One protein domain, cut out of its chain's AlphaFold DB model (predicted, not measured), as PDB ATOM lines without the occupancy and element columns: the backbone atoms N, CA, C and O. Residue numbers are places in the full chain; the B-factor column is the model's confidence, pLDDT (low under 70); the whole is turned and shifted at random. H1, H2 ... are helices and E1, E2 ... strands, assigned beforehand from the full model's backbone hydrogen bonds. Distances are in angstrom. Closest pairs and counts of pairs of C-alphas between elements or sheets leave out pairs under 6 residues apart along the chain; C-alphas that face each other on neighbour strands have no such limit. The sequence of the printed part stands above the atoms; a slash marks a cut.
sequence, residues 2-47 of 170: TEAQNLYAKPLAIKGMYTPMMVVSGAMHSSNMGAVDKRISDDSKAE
ATOM      1  N   THR A   2     -28.485 -38.012   3.588       60.09
ATOM      2  CA  THR A   2     -29.165 -36.706   3.443       60.09
ATOM      3  C   THR A   2     -30.692 -36.788   3.297       60.09
ATOM      4  O   THR A   2     -31.397 -35.952   3.844       60.09
ATOM      5  N   GLU A   3     -31.237 -37.805   2.623       68.50
ATOM      6  CA  GLU A   3     -32.688 -37.897   2.359       68.50
ATOM      7  C   GLU A   3     -33.539 -38.103   3.623       68.50
ATOM      8  O   GLU A   3     -34.534 -37.408   3.813       68.50
ATOM      9  N   ALA A   4     -33.130 -39.002   4.526       71.25
ATOM     10  CA  ALA A   4     -33.836 -39.238   5.793       71.25
ATOM     11  C   ALA A   4     -33.790 -38.011   6.717       71.25
ATOM     12  O   ALA A   4     -34.711 -37.745   7.481       71.25
ATOM     13  N   GLN A   5     -32.706 -37.254   6.624       70.50
ATOM     14  CA  GLN A   5     -32.458 -36.041   7.382       70.50
ATOM     15  C   GLN A   5     -33.304 -34.876   6.813       70.50
ATOM     16  O   GLN A   5     -33.958 -34.150   7.562       70.50
ATOM     17  N   ASN A   6     -33.401 -34.775   5.483       78.69
ATOM     18  CA  ASN A   6     -34.251 -33.811   4.778       78.69
ATOM     19  C   ASN A   6     -35.752 -34.020   5.026       78.69
ATOM     20  O   ASN A   6     -36.507 -33.051   4.954       78.69
ATOM     21  N   LEU A   7     -36.183 -35.246   5.356       81.56
ATOM     22  CA  LEU A   7     -37.577 -35.556   5.704       81.56
ATOM     23  C   LEU A   7     -38.132 -34.608   6.779       81.56
ATOM     24  O   LEU A   7     -39.295 -34.216   6.716       81.56
ATOM     25  N   TYR A   8     -37.294 -34.222   7.742       84.56
ATOM     26  CA  TYR A   8     -37.692 -33.396   8.880       84.56
ATOM     27  C   TYR A   8     -37.357 -31.912   8.719       84.56
ATOM     28  O   TYR A   8     -37.774 -31.110   9.553       84.56
ATOM     29  N   ALA A   9     -36.664 -31.518   7.646       83.94
ATOM     30  CA  ALA A   9     -36.214 -30.140   7.480       83.94
ATOM     31  C   ALA A   9     -37.386 -29.149   7.435       83.94
ATOM     32  O   ALA A   9     -37.383 -28.146   8.147       83.94
ATOM     33  N   LYS A  10     -38.424 -29.459   6.647       85.44
ATOM     34  CA  LYS A  10     -39.621 -28.615   6.534       85.44
ATOM     35  C   LYS A  10     -40.531 -28.704   7.773       85.44
ATOM     36  O   LYS A  10     -40.826 -27.642   8.316       85.44
ATOM     37  N   PRO A  11     -40.948 -29.895   8.259       86.00
ATOM     38  CA  PRO A  11     -41.834 -29.990   9.425       86.00
ATOM     39  C   PRO A  11     -41.255 -29.379  10.704       86.00
ATOM     40  O   PRO A  11     -42.000 -28.830  11.508       86.00
ATOM     41  N   LEU A  12     -39.931 -29.441  10.886       88.00
ATOM     42  CA  LEU A  12     -39.259 -28.908  12.075       88.00
ATOM     43  C   LEU A  12     -38.590 -27.547  11.847       88.00
ATOM     44  O   LEU A  12     -37.849 -27.087  12.713       88.00
ATOM     45  N   ALA A  13     -38.829 -26.904  10.699       86.94
ATOM     46  CA  ALA A  13     -38.239 -25.615  10.331       86.94
ATOM     47  C   ALA A  13     -36.703 -25.557  10.510       86.94
ATOM     48  O   ALA A  13     -36.140 -24.541  10.935       86.94
ATOM     49  N   ILE A  14     -36.012 -26.651  10.172       85.00
ATOM     50  CA  ILE A  14     -34.555 -26.763  10.279       85.00
ATOM     51  C   ILE A  14     -33.924 -25.869   9.212       85.00
ATOM     52  O   ILE A  14     -34.032 -26.130   8.016       85.00
ATOM     53  N   LYS A  15     -33.243 -24.805   9.648       81.31
ATOM     54  CA  LYS A  15     -32.623 -23.811   8.753       81.31
ATOM     55  C   LYS A  15     -31.296 -24.269   8.133       81.31
ATOM     56  O   LYS A  15     -30.816 -23.633   7.201       81.31
ATOM     57  N   GLY A  16     -30.708 -25.352   8.637       80.69
ATOM     58  CA  GLY A  16     -29.469 -25.929   8.121       80.69
ATOM     59  C   GLY A  16     -29.193 -27.299   8.731       80.69
ATOM     60  O   GLY A  16     -29.384 -27.501   9.930       80.69
ATOM     61  N   MET A  17     -28.760 -28.241   7.896       80.50
ATOM     62  CA  MET A  17     -28.415 -29.591   8.337       80.50
ATOM     63  C   MET A  17     -27.078 -29.564   9.073       80.50
ATOM     64  O   MET A  17     -26.115 -28.974   8.590       80.50
ATOM     65  N   TYR A  18     -27.024 -30.203  10.236       79.88
ATOM     66  CA  TYR A  18     -25.815 -30.319  11.043       79.88
ATOM     67  C   TYR A  18     -25.666 -31.747  11.561       79.88
ATOM     68  O   TYR A  18     -26.638 -32.498  11.653       79.88
ATOM     69  N   THR A  19     -24.439 -32.125  11.898       82.62
ATOM     70  CA  THR A  19     -24.124 -33.405  12.530       82.62
ATOM     71  C   THR A  19     -23.263 -33.158  13.774       82.62
ATOM     72  O   THR A  19     -22.392 -32.290  13.737       82.62
ATOM     73  N   PRO A  20     -23.495 -33.883  14.885       85.00
ATOM     74  CA  PRO A  20     -24.607 -34.810  15.116       85.00
ATOM     75  C   PRO A  20     -25.947 -34.074  15.301       85.00
ATOM     76  O   PRO A  20     -26.016 -33.036  15.952       85.00
ATOM     77  N   MET A  21     -27.022 -34.636  14.749       87.44
ATOM     78  CA  MET A  21     -28.399 -34.167  14.930       87.44
ATOM     79  C   MET A  21     -29.291 -35.372  15.192       87.44
ATOM     80  O   MET A  21     -29.274 -36.331  14.420       87.44
ATOM     81  N   MET A  22     -30.098 -35.298  16.246       90.69
ATOM     82  CA  MET A  22     -31.121 -36.295  16.541       90.69
ATOM     83  C   MET A  22     -32.500 -35.682  16.387       90.69
ATOM     84  O   MET A  22     -32.717 -34.549  16.812       90.69
ATOM     85  N   VAL A  23     -33.420 -36.447  15.804       91.56
ATOM     86  CA  VAL A  23     -34.843 -36.112  15.725       91.56
ATOM     87  C   VAL A  23     -35.597 -37.016  16.691       91.56
ATOM     88  O   VAL A  23     -35.529 -38.237  16.569       91.56
ATOM     89  N   VAL A  24     -36.321 -36.424  17.640       92.88
ATOM     90  CA  VAL A  24     -37.079 -37.155  18.665       92.88
ATOM     91  C   VAL A  24     -38.560 -37.122  18.308       92.88
ATOM     92  O   VAL A  24     -39.144 -36.045  18.148       92.88
ATOM     93  N   SER A  25     -39.141 -38.308  18.115       92.00
ATOM     94  CA  SER A  25     -40.561 -38.527  17.788       92.00
ATOM     95  C   SER A  25     -41.092 -37.693  16.611       92.00
ATOM     96  O   SER A  25     -42.284 -37.405  16.526       92.00
ATOM     97  N   GLY A  26     -40.204 -37.272  15.703       90.25
ATOM     98  CA  GLY A  26     -40.541 -36.410  14.568       90.25
ATOM     99  C   GLY A  26     -41.008 -35.000  14.941       90.25
ATOM    100  O   GLY A  26     -41.601 -34.332  14.106       90.25
ATOM    101  N   ALA A  27     -40.777 -34.553  16.178       90.31
ATOM    102  CA  ALA A  27     -41.367 -33.329  16.732       90.31
ATOM    103  C   ALA A  27     -40.351 -32.404  17.430       90.31
ATOM    104  O   ALA A  27     -40.716 -31.346  17.937       90.31
ATOM    105  N   MET A  28     -39.086 -32.806  17.510       91.94
ATOM    106  CA  MET A  28     -37.966 -31.995  17.991       91.94
ATOM    107  C   MET A  28     -36.708 -32.454  17.260       91.94
ATOM    108  O   MET A  28     -36.567 -33.647  16.998       91.94
ATOM    109  N   HIS A  29     -35.773 -31.538  16.999       91.25
ATOM    110  CA  HIS A  29     -34.391 -31.892  16.692       91.25
ATOM    111  C   HIS A  29     -33.424 -31.224  17.678       91.25
ATOM    112  O   HIS A  29     -33.680 -30.116  18.146       91.25
ATOM    113  N   SER A  30     -32.324 -31.895  18.025       91.56
ATOM    114  CA  SER A  30     -31.319 -31.365  18.955       91.56
ATOM    115  C   SER A  30     -29.987 -32.112  18.831       91.56
ATOM    116  O   SER A  30     -29.947 -33.270  18.416       91.56
ATOM    117  N   SER A  31     -28.888 -31.446  19.185       91.69
ATOM    118  CA  SER A  31     -27.589 -32.070  19.501       91.69
ATOM    119  C   SER A  31     -27.314 -32.131  21.010       91.69
ATOM    120  O   SER A  31     -26.344 -32.751  21.433       91.69
ATOM    121  N   ASN A  32     -28.152 -31.498  21.837       93.00
ATOM    122  CA  ASN A  32     -28.033 -31.491  23.293       93.00
ATOM    123  C   ASN A  32     -28.724 -32.730  23.883       93.00
ATOM    124  O   ASN A  32     -29.951 -32.842  23.806       93.00
ATOM    125  N   MET A  33     -27.938 -33.624  24.493       92.75
ATOM    126  CA  MET A  33     -28.433 -34.879  25.074       92.75
ATOM    127  C   MET A  33     -29.442 -34.655  26.202       92.75
ATOM    128  O   MET A  33     -30.470 -35.314  26.219       92.75
ATOM    129  N   GLY A  34     -29.239 -33.666  27.078       94.62
ATOM    130  CA  GLY A  34     -30.186 -33.391  28.166       94.62
ATOM    131  C   GLY A  34     -31.577 -32.989  27.658       94.62
ATOM    132  O   GLY A  34     -32.592 -33.389  28.225       94.62
ATOM    133  N   ALA A  35     -31.639 -32.245  26.548       92.94
ATOM    134  CA  ALA A  35     -32.909 -31.912  25.897       92.94
ATOM    135  C   ALA A  35     -33.567 -33.141  25.245       92.94
ATOM    136  O   ALA A  35     -34.790 -33.281  25.288       92.94
ATOM    137  N   VAL A  36     -32.758 -34.031  24.664       93.88
ATOM    138  CA  VAL A  36     -33.221 -35.280  24.044       93.88
ATOM    139  C   VAL A  36     -33.774 -36.226  25.099       93.88
ATOM    140  O   VAL A  36     -34.906 -36.679  24.957       93.88
ATOM    141  N   ASP A  37     -33.029 -36.471  26.173       94.88
ATOM    142  CA  ASP A  37     -33.419 -37.379  27.253       94.88
ATOM    143  C   ASP A  37     -34.706 -36.910  27.920       94.88
ATOM    144  O   ASP A  37     -35.635 -37.694  28.127       94.88
ATOM    145  N   LYS A  38     -34.802 -35.600  28.186       94.19
ATOM    146  CA  LYS A  38     -36.032 -35.010  28.706       94.19
ATOM    147  C   LYS A  38     -37.200 -35.276  27.756       94.19
ATOM    148  O   LYS A  38     -38.257 -35.713  28.205       94.19
ATOM    149  N   ARG A  39     -37.014 -35.041  26.454       93.38
ATOM    150  CA  ARG A  39     -38.079 -35.231  25.468       93.38
ATOM    151  C   ARG A  39     -38.508 -36.692  25.348       93.38
ATOM    152  O   ARG A  39     -39.704 -36.953  25.313       93.38
ATOM    153  N   ILE A  40     -37.562 -37.630  25.326       93.19
ATOM    154  CA  ILE A  40     -37.851 -39.071  25.316       93.19
ATOM    155  C   ILE A  40     -38.635 -39.459  26.573       93.19
ATOM    156  O   ILE A  40     -39.630 -40.172  26.475       93.19
ATOM    157  N   SER A  41     -38.224 -38.968  27.747       94.06
ATOM    158  CA  SER A  41     -38.927 -39.240  29.005       94.06
ATOM    159  C   SER A  41     -40.358 -38.704  28.992       94.06
ATOM    160  O   SER A  41     -41.271 -39.395  29.442       94.06
ATOM    161  N   ASP A  42     -40.570 -37.500  28.460       92.19
ATOM    162  CA  ASP A  42     -41.903 -36.914  28.334       92.19
ATOM    163  C   ASP A  42     -42.770 -37.722  27.351       92.19
ATOM    164  O   ASP A  42     -43.884 -38.110  27.701       92.19
ATOM    165  N   ASP A  43     -42.241 -38.059  26.169       90.19
ATOM    166  CA  ASP A  43     -42.957 -38.839  25.153       90.19
ATOM    167  C   ASP A  43     -43.272 -40.271  25.633       90.19
ATOM    168  O   ASP A  43     -44.333 -40.800  25.319       90.19
ATOM    169  N   SER A  44     -42.400 -40.894  26.436       88.38
ATOM    170  CA  SER A  44     -42.601 -42.260  26.954       88.38
ATOM    171  C   SER A  44     -43.764 -42.401  27.940       88.38
ATOM    172  O   SER A  44     -44.207 -43.515  28.210       88.38
ATOM    173  N   LYS A  45     -44.242 -41.282  28.497       89.56
ATOM    174  CA  LYS A  45     -45.388 -41.248  29.416       89.56
ATOM    175  C   LYS A  45     -46.714 -41.097  28.675       89.56
ATOM    176  O   LYS A  45     -47.761 -41.298  29.282       89.56
ATOM    177  N   ALA A  46     -46.680 -40.695  27.405       84.50
ATOM    178  CA  ALA A  46     -47.872 -40.562  26.586       84.50
ATOM    179  C   ALA A  46     -48.305 -41.932  26.049       84.50
ATOM    180  O   ALA A  46     -47.475 -42.767  25.687       84.50
ATOM    181  N   GLU A  47     -49.615 -42.155  25.961       83.00
ATOM    182  CA  GLU A  47     -50.141 -43.339  25.286       83.00
ATOM    183  C   GLU A  47     -49.845 -43.278  23.782       83.00
ATOM    184  O   GLU A  47     -49.917 -42.219  23.149       83.00
TER     185      GLU A  47
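This is residues 2 to 47 of the 170 residues of an uncharacterized protein of Planctomycetes bacterium (UniProt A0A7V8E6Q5). A small two-stranded hairpin, E1 and E2, sits in the middle, with helix H2 running roughly lengthwise over one of its faces. Beyond the other face lie a long loop, residues 7 to 21, and the short helix H1 at the far end from H2. The printed part has 46 residues, with two named helices and two named strands in the order H1, E1, E2, H2; the sheet order is E1, E2, antiparallel. The class is mixed, helices and strands, with under half of the residues in named elements. The whole is only just compact, close to loose, with a radius of gyration of the C-alphas of 11.1 A and spans of 30 by 21 by 15 A.

E1 is residues 22 to 24, with C-alpha 22 at (-31.121, -36.295, 16.541). E2 is residues 28 to 30. H2, residues 33 to 43, is 15.1 A long and ends with C-alpha 43 at (-42.957, -38.839, 25.153). H1, residues 2 to 6, begins with C-alpha 2 at (-29.165, -36.706, 3.443).

E1 and E2 form a hairpin, antiparallel at 152 degrees. N 24 and O 28 are 2.9 A apart, and N 30 and O 22 are 2.9 A apart, within hydrogen-bond range. The closest C-alphas of E1 and H2 are those of Val 24 and Val 36, 6.9 A apart. Those of E2 and H2 are Ser 30 and Val 36, 6.7 A apart. H1 is apart from E2 and from H2. In H1 and H2 every O i to N i+4 pair is within hydrogen-bond range.

The two C-alphas farthest apart are those of Gly 16 and Glu 47, at 32.0 A. The printed part has no cut. The link from H1 to E1, 15 residues, is long; those from E1 to E2 and from E2 to H2 are tight. The mean pLDDT of the printed part is 86.7, and residues 2 to 3 are under 70.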